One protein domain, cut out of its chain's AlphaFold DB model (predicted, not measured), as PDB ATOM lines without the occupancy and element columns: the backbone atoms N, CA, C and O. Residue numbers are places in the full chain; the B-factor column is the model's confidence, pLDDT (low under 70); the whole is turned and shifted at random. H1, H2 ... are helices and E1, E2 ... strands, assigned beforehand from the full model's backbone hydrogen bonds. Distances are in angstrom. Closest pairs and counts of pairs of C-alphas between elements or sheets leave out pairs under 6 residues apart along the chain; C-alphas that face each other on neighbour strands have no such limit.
ATOM      1  N   LEU A  57      44.933  -3.026 -36.973       65.94
ATOM      2  CA  LEU A  57      45.562  -3.323 -35.695       65.94
ATOM      3  C   LEU A  57      46.122  -2.071 -34.990       65.94
ATOM      4  O   LEU A  57      45.991  -1.940 -33.773       65.94
ATOM      5  N   HIS A  58      46.664  -1.106 -35.739       66.44
ATOM      6  CA  HIS A  58      47.153   0.148 -35.153       66.44
ATOM      7  C   HIS A  58      46.024   1.011 -34.563       66.44
ATOM      8  O   HIS A  58      46.233   1.686 -33.552       66.44
ATOM      9  N   TYR A  59      44.831   0.991 -35.174       68.06
ATOM     10  CA  TYR A  59      43.665   1.696 -34.644       68.06
ATOM     11  C   TYR A  59      43.219   1.062 -33.335       68.06
ATOM     12  O   TYR A  59      42.908   1.793 -32.404       68.06
ATOM     13  N   THR A  60      43.258  -0.271 -33.235       70.44
ATOM     14  CA  THR A  60      42.912  -0.987 -32.004       70.44
ATOM     15  C   THR A  60      43.785  -0.534 -30.839       70.44
ATOM     16  O   THR A  60      43.239  -0.117 -29.825       70.44
ATOM     17  N   VAL A  61      45.113  -0.511 -30.988       70.06
ATOM     18  CA  VAL A  61      46.004  -0.093 -29.888       70.06
ATOM     19  C   VAL A  61      45.896   1.389 -29.584       70.06
ATOM     20  O   VAL A  61      45.755   1.753 -28.423       70.06
ATOM     21  N   SER A  62      45.834   2.240 -30.611       72.00
ATOM     22  CA  SER A  62      45.624   3.680 -30.402       72.00
ATOM     23  C   SER A  62      44.305   3.951 -29.662       72.00
ATOM     24  O   SER A  62      44.246   4.784 -28.759       72.00
ATOM     25  N   SER A  63      43.243   3.216 -30.011       75.75
ATOM     26  CA  SER A  63      41.938   3.319 -29.356       75.75
ATOM     27  C   SER A  63      41.952   2.755 -27.936       75.75
ATOM     28  O   SER A  63      41.334   3.342 -27.055       75.75
ATOM     29  N   ALA A  64      42.698   1.675 -27.689       75.50
ATOM     30  CA  ALA A  64      42.879   1.097 -26.363       75.50
ATOM     31  C   ALA A  64      43.657   2.042 -25.436       75.50
ATOM     32  O   ALA A  64      43.455   2.014 -24.233       75.50
ATOM     33  N   THR A  65      44.495   2.930 -25.967       75.12
ATOM     34  CA  THR A  65      45.134   3.979 -25.163       75.12
ATOM     35  C   THR A  65      44.202   5.173 -24.934       75.12
ATOM     36  O   THR A  65      44.057   5.640 -23.807       75.12
ATOM     37  N   TYR A  66      43.547   5.672 -25.986       79.25
ATOM     38  CA  TYR A  66      42.765   6.913 -25.919       79.25
ATOM     39  C   TYR A  66      41.393   6.754 -25.249       79.25
ATOM     40  O   TYR A  66      41.008   7.574 -24.418       79.25
ATOM     41  N   ASN A  67      40.641   5.708 -25.597       84.75
ATOM     42  CA  ASN A  67      39.269   5.523 -25.126       84.75
ATOM     43  C   ASN A  67      39.146   5.415 -23.600       84.75
ATOM     44  O   ASN A  67      38.277   6.101 -23.064       84.75
ATOM     45  N   PRO A  68      39.975   4.635 -22.875       82.44
ATOM     46  CA  PRO A  68      39.866   4.583 -21.419       82.44
ATOM     47  C   PRO A  68      40.274   5.903 -20.766       82.44
ATOM     48  O   PRO A  68      39.650   6.303 -19.791       82.44
ATOM     49  N   LEU A  69      41.242   6.641 -21.328       81.69
ATOM     50  CA  LEU A  69      41.586   7.984 -20.848       81.69
ATOM     51  C   LEU A  69      40.417   8.961 -21.019       81.69
ATOM     52  O   LEU A  69      40.125   9.727 -20.100       81.69
ATOM     53  N   SER A  70      39.740   8.917 -22.168       85.69
ATOM     54  CA  SER A  70      38.563   9.746 -22.442       85.69
ATOM     55  C   SER A  70      37.392   9.370 -21.535       85.69
ATOM     56  O   SER A  70      36.845  10.240 -20.869       85.69
ATOM     57  N   ALA A  71      37.046   8.082 -21.447       87.00
ATOM     58  CA  ALA A  71      35.942   7.601 -20.617       87.00
ATOM     59  C   ALA A  71      36.188   7.883 -19.127       87.00
ATOM     60  O   ALA A  71      35.290   8.329 -18.416       87.00
ATOM     61  N   ARG A  72      37.435   7.711 -18.668       88.25
ATOM     62  CA  ARG A  72      37.874   8.147 -17.338       88.25
ATOM     63  C   ARG A  72      37.634   9.639 -17.157       88.25
ATOM     64  O   ARG A  72      37.107  10.040 -16.127       88.25
ATOM     65  N   GLN A  73      38.060  10.460 -18.118       88.44
ATOM     66  CA  GLN A  73      37.945  11.913 -18.033       88.44
ATOM     67  C   GLN A  73      36.490  12.378 -17.958       88.44
ATOM     68  O   GLN A  73      36.214  13.327 -17.226       88.44
ATOM     69  N   ASP A  74      35.586  11.707 -18.667       90.81
ATOM     70  CA  ASP A  74      34.150  11.962 -18.585       90.81
ATOM     71  C   ASP A  74      33.611  11.627 -17.187       90.81
ATOM     72  O   ASP A  74      32.883  12.431 -16.612       90.81
ATOM     73  N   LEU A  75      34.039  10.503 -16.595       90.81
ATOM     74  CA  LEU A  75      33.609  10.099 -15.254       90.81
ATOM     75  C   LEU A  75      34.128  11.036 -14.157       90.81
ATOM     76  O   LEU A  75      33.353  11.525 -13.347       90.81
ATOM     77  N   ILE A  76      35.430  11.345 -14.136       91.12
ATOM     78  CA  ILE A  76      36.009  12.205 -13.085       91.12
ATOM     79  C   ILE A  76      35.582  13.670 -13.201       91.12
ATOM     80  O   ILE A  76      35.872  14.452 -12.303       91.12
ATOM     81  N   ARG A  77      34.994  14.078 -14.333       91.50
ATOM     82  CA  ARG A  77      34.446  15.426 -14.535       91.50
ATOM     83  C   ARG A  77      32.957  15.505 -14.232       91.50
ATOM     84  O   ARG A  77      32.422  16.612 -14.248       91.50
ATOM     85  N   ASP A  78      32.313  14.372 -13.980       93.81
ATOM     86  CA  ASP A  78      30.930  14.340 -13.535       93.81
ATOM     87  C   ASP A  78      30.782  15.082 -12.198       93.81
ATOM     88  O   ASP A  78      31.643  15.008 -11.317       93.81
ATOM     89  N   GLU A  79      29.693  15.835 -12.055       91.56
ATOM     90  CA  GLU A  79      29.472  16.690 -10.889       91.56
ATOM     91  C   GLU A  79      29.333  15.882  -9.590       91.56
ATOM     92  O   GLU A  79      29.818  16.334  -8.550       91.56
ATOM     93  N   ALA A  80      28.713  14.696  -9.637       90.12
ATOM     94  CA  ALA A  80      28.547  13.845  -8.461       90.12
ATOM     95  C   ALA A  80      29.899  13.278  -8.010       90.12
ATOM     96  O   ALA A  80      30.257  13.377  -6.835       90.12
ATOM     97  N   VAL A  81      30.697  12.794  -8.967       90.94
ATOM     98  CA  VAL A  81      32.040  12.264  -8.701       90.94
ATOM     99  C   VAL A  81      32.965  13.353  -8.167       90.94
ATOM    100  O   VAL A  81      33.675  13.121  -7.196       90.94
ATOM    101  N   LEU A  82      32.950  14.562  -8.737       91.19
ATOM    102  CA  LEU A  82      33.773  15.674  -8.241       91.19
ATOM    103  C   LEU A  82      33.380  16.130  -6.833       91.19
ATOM    104  O   LEU A  82      34.248  16.568  -6.073       91.19
ATOM    105  N   ALA A  83      32.091  16.065  -6.492       90.81
ATOM    106  CA  ALA A  83      31.604  16.455  -5.174       90.81
ATOM    107  C   ALA A  83      32.080  15.490  -4.077       90.81
ATOM    108  O   ALA A  83      32.443  15.939  -2.988       90.81
ATOM    109  N   GLU A  84      32.102  14.189  -4.366       91.81
ATOM    110  CA  GLU A  84      32.489  13.145  -3.413       91.81
ATOM    111  C   GLU A  84      34.000  12.857  -3.432       91.81
ATOM    112  O   GLU A  84      34.641  12.743  -2.385       91.81
ATOM    113  N   PHE A  85      34.598  12.854  -4.624       91.69
ATOM    114  CA  PHE A  85      36.002  12.543  -4.885       91.69
ATOM    115  C   PHE A  85      36.700  13.683  -5.654       91.69
ATOM    116  O   PHE A  85      37.139  13.502  -6.793       91.69
ATOM    117  N   PRO A  86      36.929  14.856  -5.032       87.81
ATOM    118  CA  PRO A  86      37.547  16.013  -5.698       87.81
ATOM    119  C   PRO A  86      38.986  15.765  -6.178       87.81
ATOM    120  O   PRO A  86      39.533  16.551  -6.949       87.81
ATOM    121  N   LYS A  87      39.614  14.679  -5.709       86.94
ATOM    122  CA  LYS A  87      40.958  14.234  -6.102       86.94
ATOM    123  C   LYS A  87      40.952  13.021  -7.035       86.94
ATOM    124  O   LYS A  87      42.012  12.471  -7.299       86.94
ATOM    125  N   ALA A  88      39.802  12.609  -7.573       83.25
ATOM    126  CA  ALA A  88      39.731  11.497  -8.529       83.25
ATOM    127  C   ALA A  88      40.596  11.733  -9.782       83.25
ATOM    128  O   ALA A  88      41.053  10.789 -10.421       83.25
ATOM    129  N   ALA A  89      40.870  12.998 -10.118       79.38
ATOM    130  CA  ALA A  89      41.780  13.361 -11.197       79.38
ATOM    131  C   ALA A  89      43.239  12.943 -10.951       79.38
ATOM    132  O   ALA A  89      43.964  12.757 -11.930       79.38
ATOM    133  N   ASP A  90      43.637  12.778  -9.686       77.56
ATOM    134  CA  ASP A  90      44.980  12.355  -9.282       77.56
ATOM    135  C   ASP A  90      45.148  10.827  -9.367       77.56
ATOM    136  O   ASP A  90      46.276  10.335  -9.434       77.56
ATOM    137  N   SER A  91      44.044  10.068  -9.390       68.12
ATOM    138  CA  SER A  91      44.063   8.625  -9.653       68.12
ATOM    139  C   SER A  91      44.620   8.371 -11.054       68.12
ATOM    140  O   SER A  91      44.366   9.162 -11.960       68.12
ATOM    141  N   GLY A  92      45.387   7.299 -11.261       68.44
ATOM    142  CA  GLY A  92      45.977   6.975 -12.568       68.44
ATOM    143  C   GLY A  92      44.929   6.669 -13.649       68.44
ATOM    144  O   GLY A  92      43.770   7.072 -13.562       68.44
ATOM    145  N   LEU A  93      45.308   5.915 -14.686       71.00
ATOM    146  CA  LEU A  93      44.342   5.464 -15.706       71.00
ATOM    147  C   LEU A  93      43.142   4.720 -15.085       71.00
ATOM    148  O   LEU A  93      42.043   4.787 -15.629       71.00
ATOM    149  N   PHE A  94      43.359   4.057 -13.946       76.06
ATOM    150  CA  PHE A  94      42.353   3.243 -13.288       76.06
ATOM    151  C   PHE A  94      41.744   3.951 -12.085       76.06
ATOM    152  O   PHE A  94      42.453   4.492 -11.234       76.06
ATOM    153  N   LEU A  95      40.415   3.963 -12.049       81.69
ATOM    154  CA  LEU A  95      39.616   4.507 -10.960       81.69
ATOM    155  C   LEU A  95      39.266   3.390  -9.974       81.69
ATOM    156  O   LEU A  95      39.025   2.259 -10.393       81.69
ATOM    157  N   SER A  96      39.249   3.711  -8.679       82.62
ATOM    158  CA  SER A  96      38.809   2.775  -7.641       82.62
ATOM    159  C   SER A  96      37.312   2.497  -7.757       82.62
ATOM    160  O   SER A  96      36.565   3.331  -8.272       82.62
ATOM    161  N   GLU A  97      36.869   1.357  -7.225       84.50
ATOM    162  CA  GLU A  97      35.451   0.974  -7.209       84.50
ATOM    163  C   GLU A  97      34.571   2.068  -6.581       84.50
ATOM    164  O   GLU A  97      33.581   2.465  -7.184       84.50
ATOM    165  N   ASP A  98      35.015   2.682  -5.479       88.06
ATOM    166  CA  ASP A  98      34.312   3.805  -4.840       88.06
ATOM    167  C   ASP A  98      34.071   4.995  -5.795       88.06
ATOM    168  O   ASP A  98      33.002   5.604  -5.800       88.06
ATOM    169  N   VAL A  99      35.061   5.332  -6.636       88.38
ATOM    170  CA  VAL A  99      34.944   6.428  -7.615       88.38
ATOM    171  C   VAL A  99      34.004   6.033  -8.755       88.38
ATOM    172  O   VAL A  99      33.272   6.879  -9.270       88.38
ATOM    173  N   LEU A 100      34.022   4.758  -9.153       89.25
ATOM    174  CA  LEU A 100      33.116   4.219 -10.168       89.25
ATOM    175  C   LEU A 100      31.663   4.222  -9.685       89.25
ATOM    176  O   LEU A 100      30.769   4.561 -10.461       89.25
ATOM    177  N   ASP A 101      31.439   3.887  -8.416       91.19
ATOM    178  CA  ASP A 101      30.120   3.791  -7.793       91.19
ATOM    179  C   ASP A 101      29.441   5.153  -7.590       91.19
ATOM    180  O   ASP A 101      28.212   5.235  -7.639       91.19
ATOM    181  N   ALA A 102      30.211   6.232  -7.420       91.88
ATOM    182  CA  ALA A 102      29.665   7.590  -7.335       91.88
ATOM    183  C   ALA A 102      29.229   8.174  -8.689       91.88
ATOM    184  O   ALA A 102      28.498   9.167  -8.732       91.88
ATOM    185  N   GLY A 103      29.683   7.589  -9.800       91.12
ATOM    186  CA  GLY A 103      29.364   8.066 -11.138       91.12
ATOM    187  C   GLY A 103      28.042   7.520 -11.693       91.12
ATOM    188  O   GLY A 103      27.548   6.477 -11.261       91.12
ATOM    189  N   PRO A 104      27.460   8.176 -12.714       93.94
ATOM    190  CA  PRO A 104      26.326   7.627 -13.449       93.94
ATOM    191  C   PRO A 104      26.640   6.248 -14.049       93.94
ATOM    192  O   PRO A 104      27.683   6.064 -14.680       93.94
ATOM    193  N   GLU A 105      25.690   5.308 -13.957       93.38
ATOM    194  CA  GLU A 105      25.826   3.934 -14.479       93.38
ATOM    195  C   GLU A 105      26.279   3.900 -15.950       93.38
ATOM    196  O   GLU A 105      27.080   3.053 -16.345       93.38
ATOM    197  N   SER A 106      25.811   4.845 -16.770       92.88
ATOM    198  CA  SER A 106      26.186   4.944 -18.184       92.88
ATOM    199  C   SER A 106      27.670   5.257 -18.392       92.88
ATOM    200  O   SER A 106      28.293   4.667 -19.277       92.88
ATOM    201  N   LEU A 107      28.240   6.160 -17.588       92.31
ATOM    202  CA  LEU A 107      29.652   6.535 -17.662       92.31
ATOM    203  C   LEU A 107      30.535   5.435 -17.078       92.31
ATOM    204  O   LEU A 107      31.539   5.079 -17.694       92.31
ATOM    205  N   ARG A 108      30.114   4.832 -15.960       91.38
ATOM    206  CA  ARG A 108      30.758   3.644 -15.387       91.38
ATOM    207  C   ARG A 108      30.834   2.511 -16.410       91.38
ATOM    208  O   ARG A 108      31.922   2.042 -16.720       91.38
ATOM    209  N   THR A 109      29.703   2.145 -17.016       91.06
ATOM    210  CA  THR A 109      29.633   1.076 -18.028       91.06
ATOM    211  C   THR A 109      30.518   1.379 -19.239       91.06
ATOM    212  O   THR A 109      31.140   0.481 -19.806       91.06
ATOM    213  N   ALA A 110      30.561   2.640 -19.684       89.50
ATOM    214  CA  ALA A 110      31.422   3.045 -20.791       89.50
ATOM    215  C   ALA A 110      32.906   2.887 -20.431       89.50
ATOM    216  O   ALA A 110      33.664   2.324 -21.219       89.50
ATOM    217  N   TYR A 111      33.296   3.329 -19.236       89.69
ATOM    218  CA  TYR A 111      34.649   3.178 -18.716       89.69
ATOM    219  C   TYR A 111      35.045   1.699 -18.566       89.69
ATOM    220  O   TYR A 111      36.050   1.287 -19.147       89.69
ATOM    221  N   GLU A 112      34.231   0.876 -17.902       88.31
ATOM    222  CA  GLU A 112      34.496  -0.558 -17.695       88.31
ATOM    223  C   GLU A 112      34.689  -1.294 -19.027       88.31
ATOM    224  O   GLU A 112      35.675  -2.002 -19.211       88.31
ATOM    225  N   ARG A 113      33.845  -1.025 -20.033       88.81
ATOM    226  CA  ARG A 113      34.019  -1.603 -21.379       88.81
ATOM    227  C   ARG A 113      35.345  -1.226 -22.027       88.81
ATOM    228  O   ARG A 113      35.922  -2.028 -22.758       88.81
ATOM    229  N   THR A 114      35.807   0.010 -21.839       88.12
ATOM    230  CA  THR A 114      37.103   0.426 -22.394       88.12
ATOM    231  C   THR A 114      38.262  -0.237 -21.665       88.12
ATOM    232  O   THR A 114      39.228  -0.631 -22.318       88.12
ATOM    233  N   VAL A 115      38.140  -0.429 -20.351       85.75
ATOM    234  CA  VAL A 115      39.102  -1.178 -19.540       85.75
ATOM    235  C   VAL A 115      39.174  -2.637 -19.984       85.75
ATOM    236  O   VAL A 115      40.274  -3.122 -20.244       85.75
ATOM    237  N   ASP A 116      38.036  -3.303 -20.182       87.00
ATOM    238  CA  ASP A 116      37.986  -4.689 -20.662       87.00
ATOM    239  C   ASP A 116      38.750  -4.858 -21.977       87.00
ATOM    240  O   ASP A 116      39.533  -5.793 -22.144       87.00
ATOM    241  N   VAL A 117      38.579  -3.924 -22.918       86.94
ATOM    242  CA  VAL A 117      39.303  -3.951 -24.197       86.94
ATOM    243  C   VAL A 117      40.816  -3.854 -23.985       86.94
ATOM    244  O   VAL A 117      41.565  -4.573 -24.648       86.94
ATOM    245  N   VAL A 118      41.275  -3.002 -23.064       87.31
ATOM    246  CA  VAL A 118      42.702  -2.875 -22.729       87.31
ATOM    247  C   VAL A 118      43.236  -4.153 -22.097       87.31
ATOM    248  O   VAL A 118      44.292  -4.632 -22.508       87.31
ATOM    249  N   VAL A 119      42.509  -4.727 -21.139       89.25
ATOM    250  CA  VAL A 119      42.892  -5.968 -20.452       89.25
ATOM    251  C   VAL A 119      42.992  -7.117 -21.452       89.25
ATOM    252  O   VAL A 119      44.011  -7.800 -21.516       89.25
ATOM    253  N   GLN A 120      41.991  -7.282 -22.316       89.06
ATOM    254  CA  GLN A 120      41.995  -8.321 -23.346       89.06
ATOM    255  C   GLN A 120      43.122  -8.125 -24.364       89.06
ATOM    256  O   GLN A 120      43.756  -9.095 -24.791       89.06
ATOM    257  N   LEU A 121      43.414  -6.882 -24.750       88.88
ATOM    258  CA  LEU A 121      44.561  -6.576 -25.599       88.88
ATOM    259  C   LEU A 121      45.881  -6.942 -24.902       88.88
ATOM    260  O   LEU A 121      46.739  -7.563 -25.526       88.88
ATOM    261  N   ALA A 122      46.024  -6.608 -23.618       90.88
ATOM    262  CA  ALA A 122      47.212  -6.901 -22.824       90.88
ATOM    263  C   ALA A 122      47.443  -8.410 -22.666       90.88
ATOM    264  O   ALA A 122      48.538  -8.889 -22.960       90.88
ATOM    265  N   LEU A 123      46.408  -9.170 -22.298       91.88
ATOM    266  CA  LEU A 123      46.463 -10.632 -22.174       91.88
ATOM    267  C   LEU A 123      46.897 -11.284 -23.491       91.88
ATOM    268  O   LEU A 123      47.789 -12.132 -23.514       91.88
ATOM    269  N   ASN A 124      46.298 -10.859 -24.608       90.94
ATOM    270  CA  ASN A 124      46.656 -11.375 -25.927       90.94
ATOM    271  C   ASN A 124      48.075 -10.969 -26.349       90.94
ATOM    272  O   ASN A 124      48.777 -11.789 -26.942       90.94
ATOM    273  N   GLY A 125      48.502  -9.743 -26.035       89.56
ATOM    274  CA  GLY A 125      49.853  -9.254 -26.304       89.56
ATOM    275  C   GLY A 125      50.912 -10.058 -25.551       89.56
ATOM    276  O   GLY A 125      51.843 -10.575 -26.164       89.56
ATOM    277  N   VAL A 126      50.720 -10.266 -24.246       92.38
ATOM    278  CA  VAL A 126      51.608 -11.109 -23.431       92.38
ATOM    279  C   VAL A 126      51.631 -12.545 -23.953       92.38
ATOM    280  O   VAL A 126      52.711 -13.128 -24.087       92.38
ATOM    281  N   ARG A 127      50.469 -13.119 -24.295       92.69
ATOM    282  CA  ARG A 127      50.391 -14.484 -24.837       92.69
ATOM    283  C   ARG A 127      51.127 -14.629 -26.162       92.69
ATOM    284  O   ARG A 127      51.786 -15.643 -26.370       92.69
ATOM    285  N   SER A 128      51.012 -13.642 -27.049       90.00
ATOM    286  CA  SER A 128      51.732 -13.624 -28.329       90.00
ATOM    287  C   SER A 128      53.241 -13.702 -28.117       90.00
ATOM    288  O   SER A 128      53.908 -14.515 -28.755       90.00
ATOM    289  N   GLU A 129      53.757 -12.912 -27.176       90.12
ATOM    290  CA  GLU A 129      55.200 -12.694 -27.054       90.12
ATOM    291  C   GLU A 129      55.903 -13.709 -26.164       90.12
ATOM    292  O   GLU A 129      57.061 -14.049 -26.403       90.12
ATOM    293  N   THR A 130      55.204 -14.234 -25.162       89.50
ATOM    294  CA  THR A 130      55.754 -15.240 -24.244       89.50
ATOM    295  C   THR A 130      55.369 -16.669 -24.630       89.50
ATOM    296  O   THR A 130      56.024 -17.618 -24.203       89.50
ATOM    297  N   GLY A 131      54.303 -16.847 -25.418       91.88
ATOM    298  CA  GLY A 131      53.699 -18.152 -25.700       91.88
ATOM    299  C   GLY A 131      52.907 -18.751 -24.528       91.88
ATOM    300  O   GLY A 131      52.386 -19.858 -24.659       91.88
ATOM    301  N   VAL A 132      52.799 -18.041 -23.401       92.25
ATOM    302  CA  VAL A 132      52.114 -18.481 -22.178       92.25
ATOM    303  C   VAL A 132      50.839 -17.666 -21.989       92.25
ATOM    304  O   VAL A 132      50.818 -16.473 -22.269       92.25
ATOM    305  N   THR A 133      49.758 -18.295 -21.524       92.62
ATOM    306  CA  THR A 133      48.522 -17.576 -21.184       92.62
ATOM    307  C   THR A 133      48.636 -17.022 -19.762       92.62
ATOM    308  O   THR A 133      48.626 -17.830 -18.834       92.62
ATOM    309  N   PRO A 134      48.751 -15.695 -19.573       93.19
ATOM    310  CA  PRO A 134      48.742 -15.094 -18.241       93.19
ATOM    311  C   PRO A 134      47.370 -15.215 -17.563       93.19
ATOM    312  O   PRO A 134      46.342 -15.171 -18.243       93.19
ATOM    313  N   ASP A 135      47.361 -15.322 -16.233       92.75
ATOM    314  CA  ASP A 135      46.150 -15.243 -15.398       92.75
ATOM    315  C   ASP A 135      45.822 -13.804 -14.972       92.75
ATOM    316  O   ASP A 135      44.664 -13.465 -14.723       92.75
ATOM    317  N   ALA A 136      46.839 -12.947 -14.957       93.19
ATOM    318  CA  ALA A 136      46.723 -11.532 -14.676       93.19
ATOM    319  C   ALA A 136      47.692 -10.705 -15.520       93.19
ATOM    320  O   ALA A 136      48.742 -11.176 -15.963       93.19
ATOM    321  N   VAL A 137      47.355  -9.437 -15.724       93.19
ATOM    322  CA  VAL A 137      48.173  -8.466 -16.448       93.19
ATOM    323  C   VAL A 137      48.303  -7.176 -15.668       93.19
ATOM    324  O   VAL A 137      47.369  -6.724 -15.015       93.19
ATOM    325  N   GLN A 138      49.463  -6.550 -15.792       92.44
ATOM    326  CA  GLN A 138      49.654  -5.167 -15.406       92.44
ATOM    327  C   GLN A 138      49.892  -4.340 -16.661       92.44
ATOM    328  O   GLN A 138      50.720  -4.681 -17.510       92.44
ATOM    329  N   VAL A 139      49.166  -3.236 -16.766       89.94
ATOM    330  CA  VAL A 139      49.269  -2.295 -17.869       89.94
ATOM    331  C   VAL A 139      50.028  -1.064 -17.383       89.94
ATOM    332  O   VAL A 139      49.905  -0.631 -16.241       89.94
ATOM    333  N   ARG A 140      50.848  -0.499 -18.257       89.44
ATOM    334  CA  ARG A 140      51.580   0.741 -18.034       89.44
ATOM    335  C   ARG A 140      51.334   1.658 -19.211       89.44
ATOM    336  O   ARG A 140      51.644   1.330 -20.355       89.44
ATOM    337  N   VAL A 141      50.803   2.833 -18.914       84.88
ATOM    338  CA  VAL A 141      50.672   3.912 -19.887       84.88
ATOM    339  C   VAL A 141      51.911   4.782 -19.778       84.88
ATOM    340  O   VAL A 141      52.146   5.402 -18.739       84.88
ATOM    341  N   ALA A 142      52.710   4.824 -20.839       85.81
ATOM    342  CA  ALA A 142      53.822   5.757 -20.952       85.81
ATOM    343  C   ALA A 142      53.334   7.011 -21.671       85.81
ATOM    344  O   ALA A 142      52.917   6.925 -22.819       85.81
ATOM    345  N   THR A 143      53.380   8.168 -21.019       82.69
ATOM    346  CA  THR A 143      53.042   9.449 -21.648       82.69
ATOM    347  C   THR A 143      54.312  10.241 -21.875       82.69
ATOM    348  O   THR A 143      55.029  10.560 -20.931       82.69
ATOM    349  N   HIS A 144      54.580  10.580 -23.128       82.50
ATOM    350  CA  HIS A 144      55.676  11.454 -23.507       82.50
ATOM    351  C   HIS A 144      55.136  12.857 -23.763       82.50
ATOM    352  O   HIS A 144      54.427  13.096 -24.738       82.50
ATOM    353  N   GLU A 145      55.455  13.799 -22.880       81.62
ATOM    354  CA  GLU A 145      55.122  15.206 -23.063       81.62
ATOM    355  C   GLU A 145      56.252  15.922 -23.802       81.62
ATOM    356  O   GLU A 145      57.370  16.086 -23.297       81.62
ATOM    357  N   PHE A 146      55.947  16.392 -25.011       78.75
ATOM    358  CA  PHE A 146      56.885  17.203 -25.767       78.75
ATOM    359  C   PHE A 146      56.975  18.598 -25.152       78.75
ATOM    360  O   PHE A 146      55.957  19.168 -24.737       78.75
ATOM    361  N   PRO A 147      58.156  19.233 -25.180       76.38
ATOM    362  CA  PRO A 147      58.255  20.606 -24.736       76.38
ATOM    363  C   PRO A 147      57.314  21.508 -25.534       76.38
ATOM    364  O   PRO A 147      57.085  21.307 -26.735       76.38
ATOM    365  N   ARG A 148      56.781  22.539 -24.870       72.00
ATOM    366  CA  ARG A 148      55.989  23.573 -25.549       72.00
ATOM    367  C   ARG A 148      56.786  24.133 -26.720       72.00
ATOM    368  O   ARG A 148      57.994  24.324 -26.598       72.00
TER     369      ARG A 148
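What this domain is: This is residues 57 to 148 of the 177 residues of an uncharacterized protein of Leifsonia rubra CMS 76R (UniProt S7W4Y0). Two long helices, H1 and H4, pack side by side, with short H2 and H3 at the end where H1 ends and H4 begins. From the other end, strand E1 folds back across H4, and residues 143 to 148 stick out. The printed part has 92 residues, four named helices then one named strand: mostly helix, only just loose, close to compact (radius of gyration of the C-alphas 14.8 A), spanning 46 by 37 by 20 A.

How they stand to each other: Start with H1, residues 57 to 76; it touches H4, residues 105 to 130, closest at C-alphas 71 and 111, 5.0 A, opposite ways at a shallow tilt of 34.6 degrees, only just short of steep. H2, residues 79 to 84, is close but not clearly touching H1: C-alphas 76 and 82 come closest, 6.4 A. H3, residues 97 to 101, is close but not clearly touching H4: C-alphas 100 and 108 come closest, 5.8 A. E1, residues 136 to 145, pairs with no named strand; its C-alpha 137 is 6.4 A from C-alpha 123 of H4, their closest. Every O i to N i+4 pair is within hydrogen-bond range in H2, H3 and H4, and 14 of 16 in H1.

Where its parts are: Find C-alpha 57 at (45.562, -3.323, -35.695); H1 runs 29.0 A, with a kink of 27 degrees near residue 65. H4 runs 36.9 A; E1 runs 29.3 A to C-alpha 145 at (55.122, 15.206, -23.063).

The domain as a whole: C-alphas 83 and 131 are farthest apart, 45.9 A. The printed part has no cut; the link H2 to H3 is long. Residues 57 to 59 and 91 to 92 have pLDDT under 70.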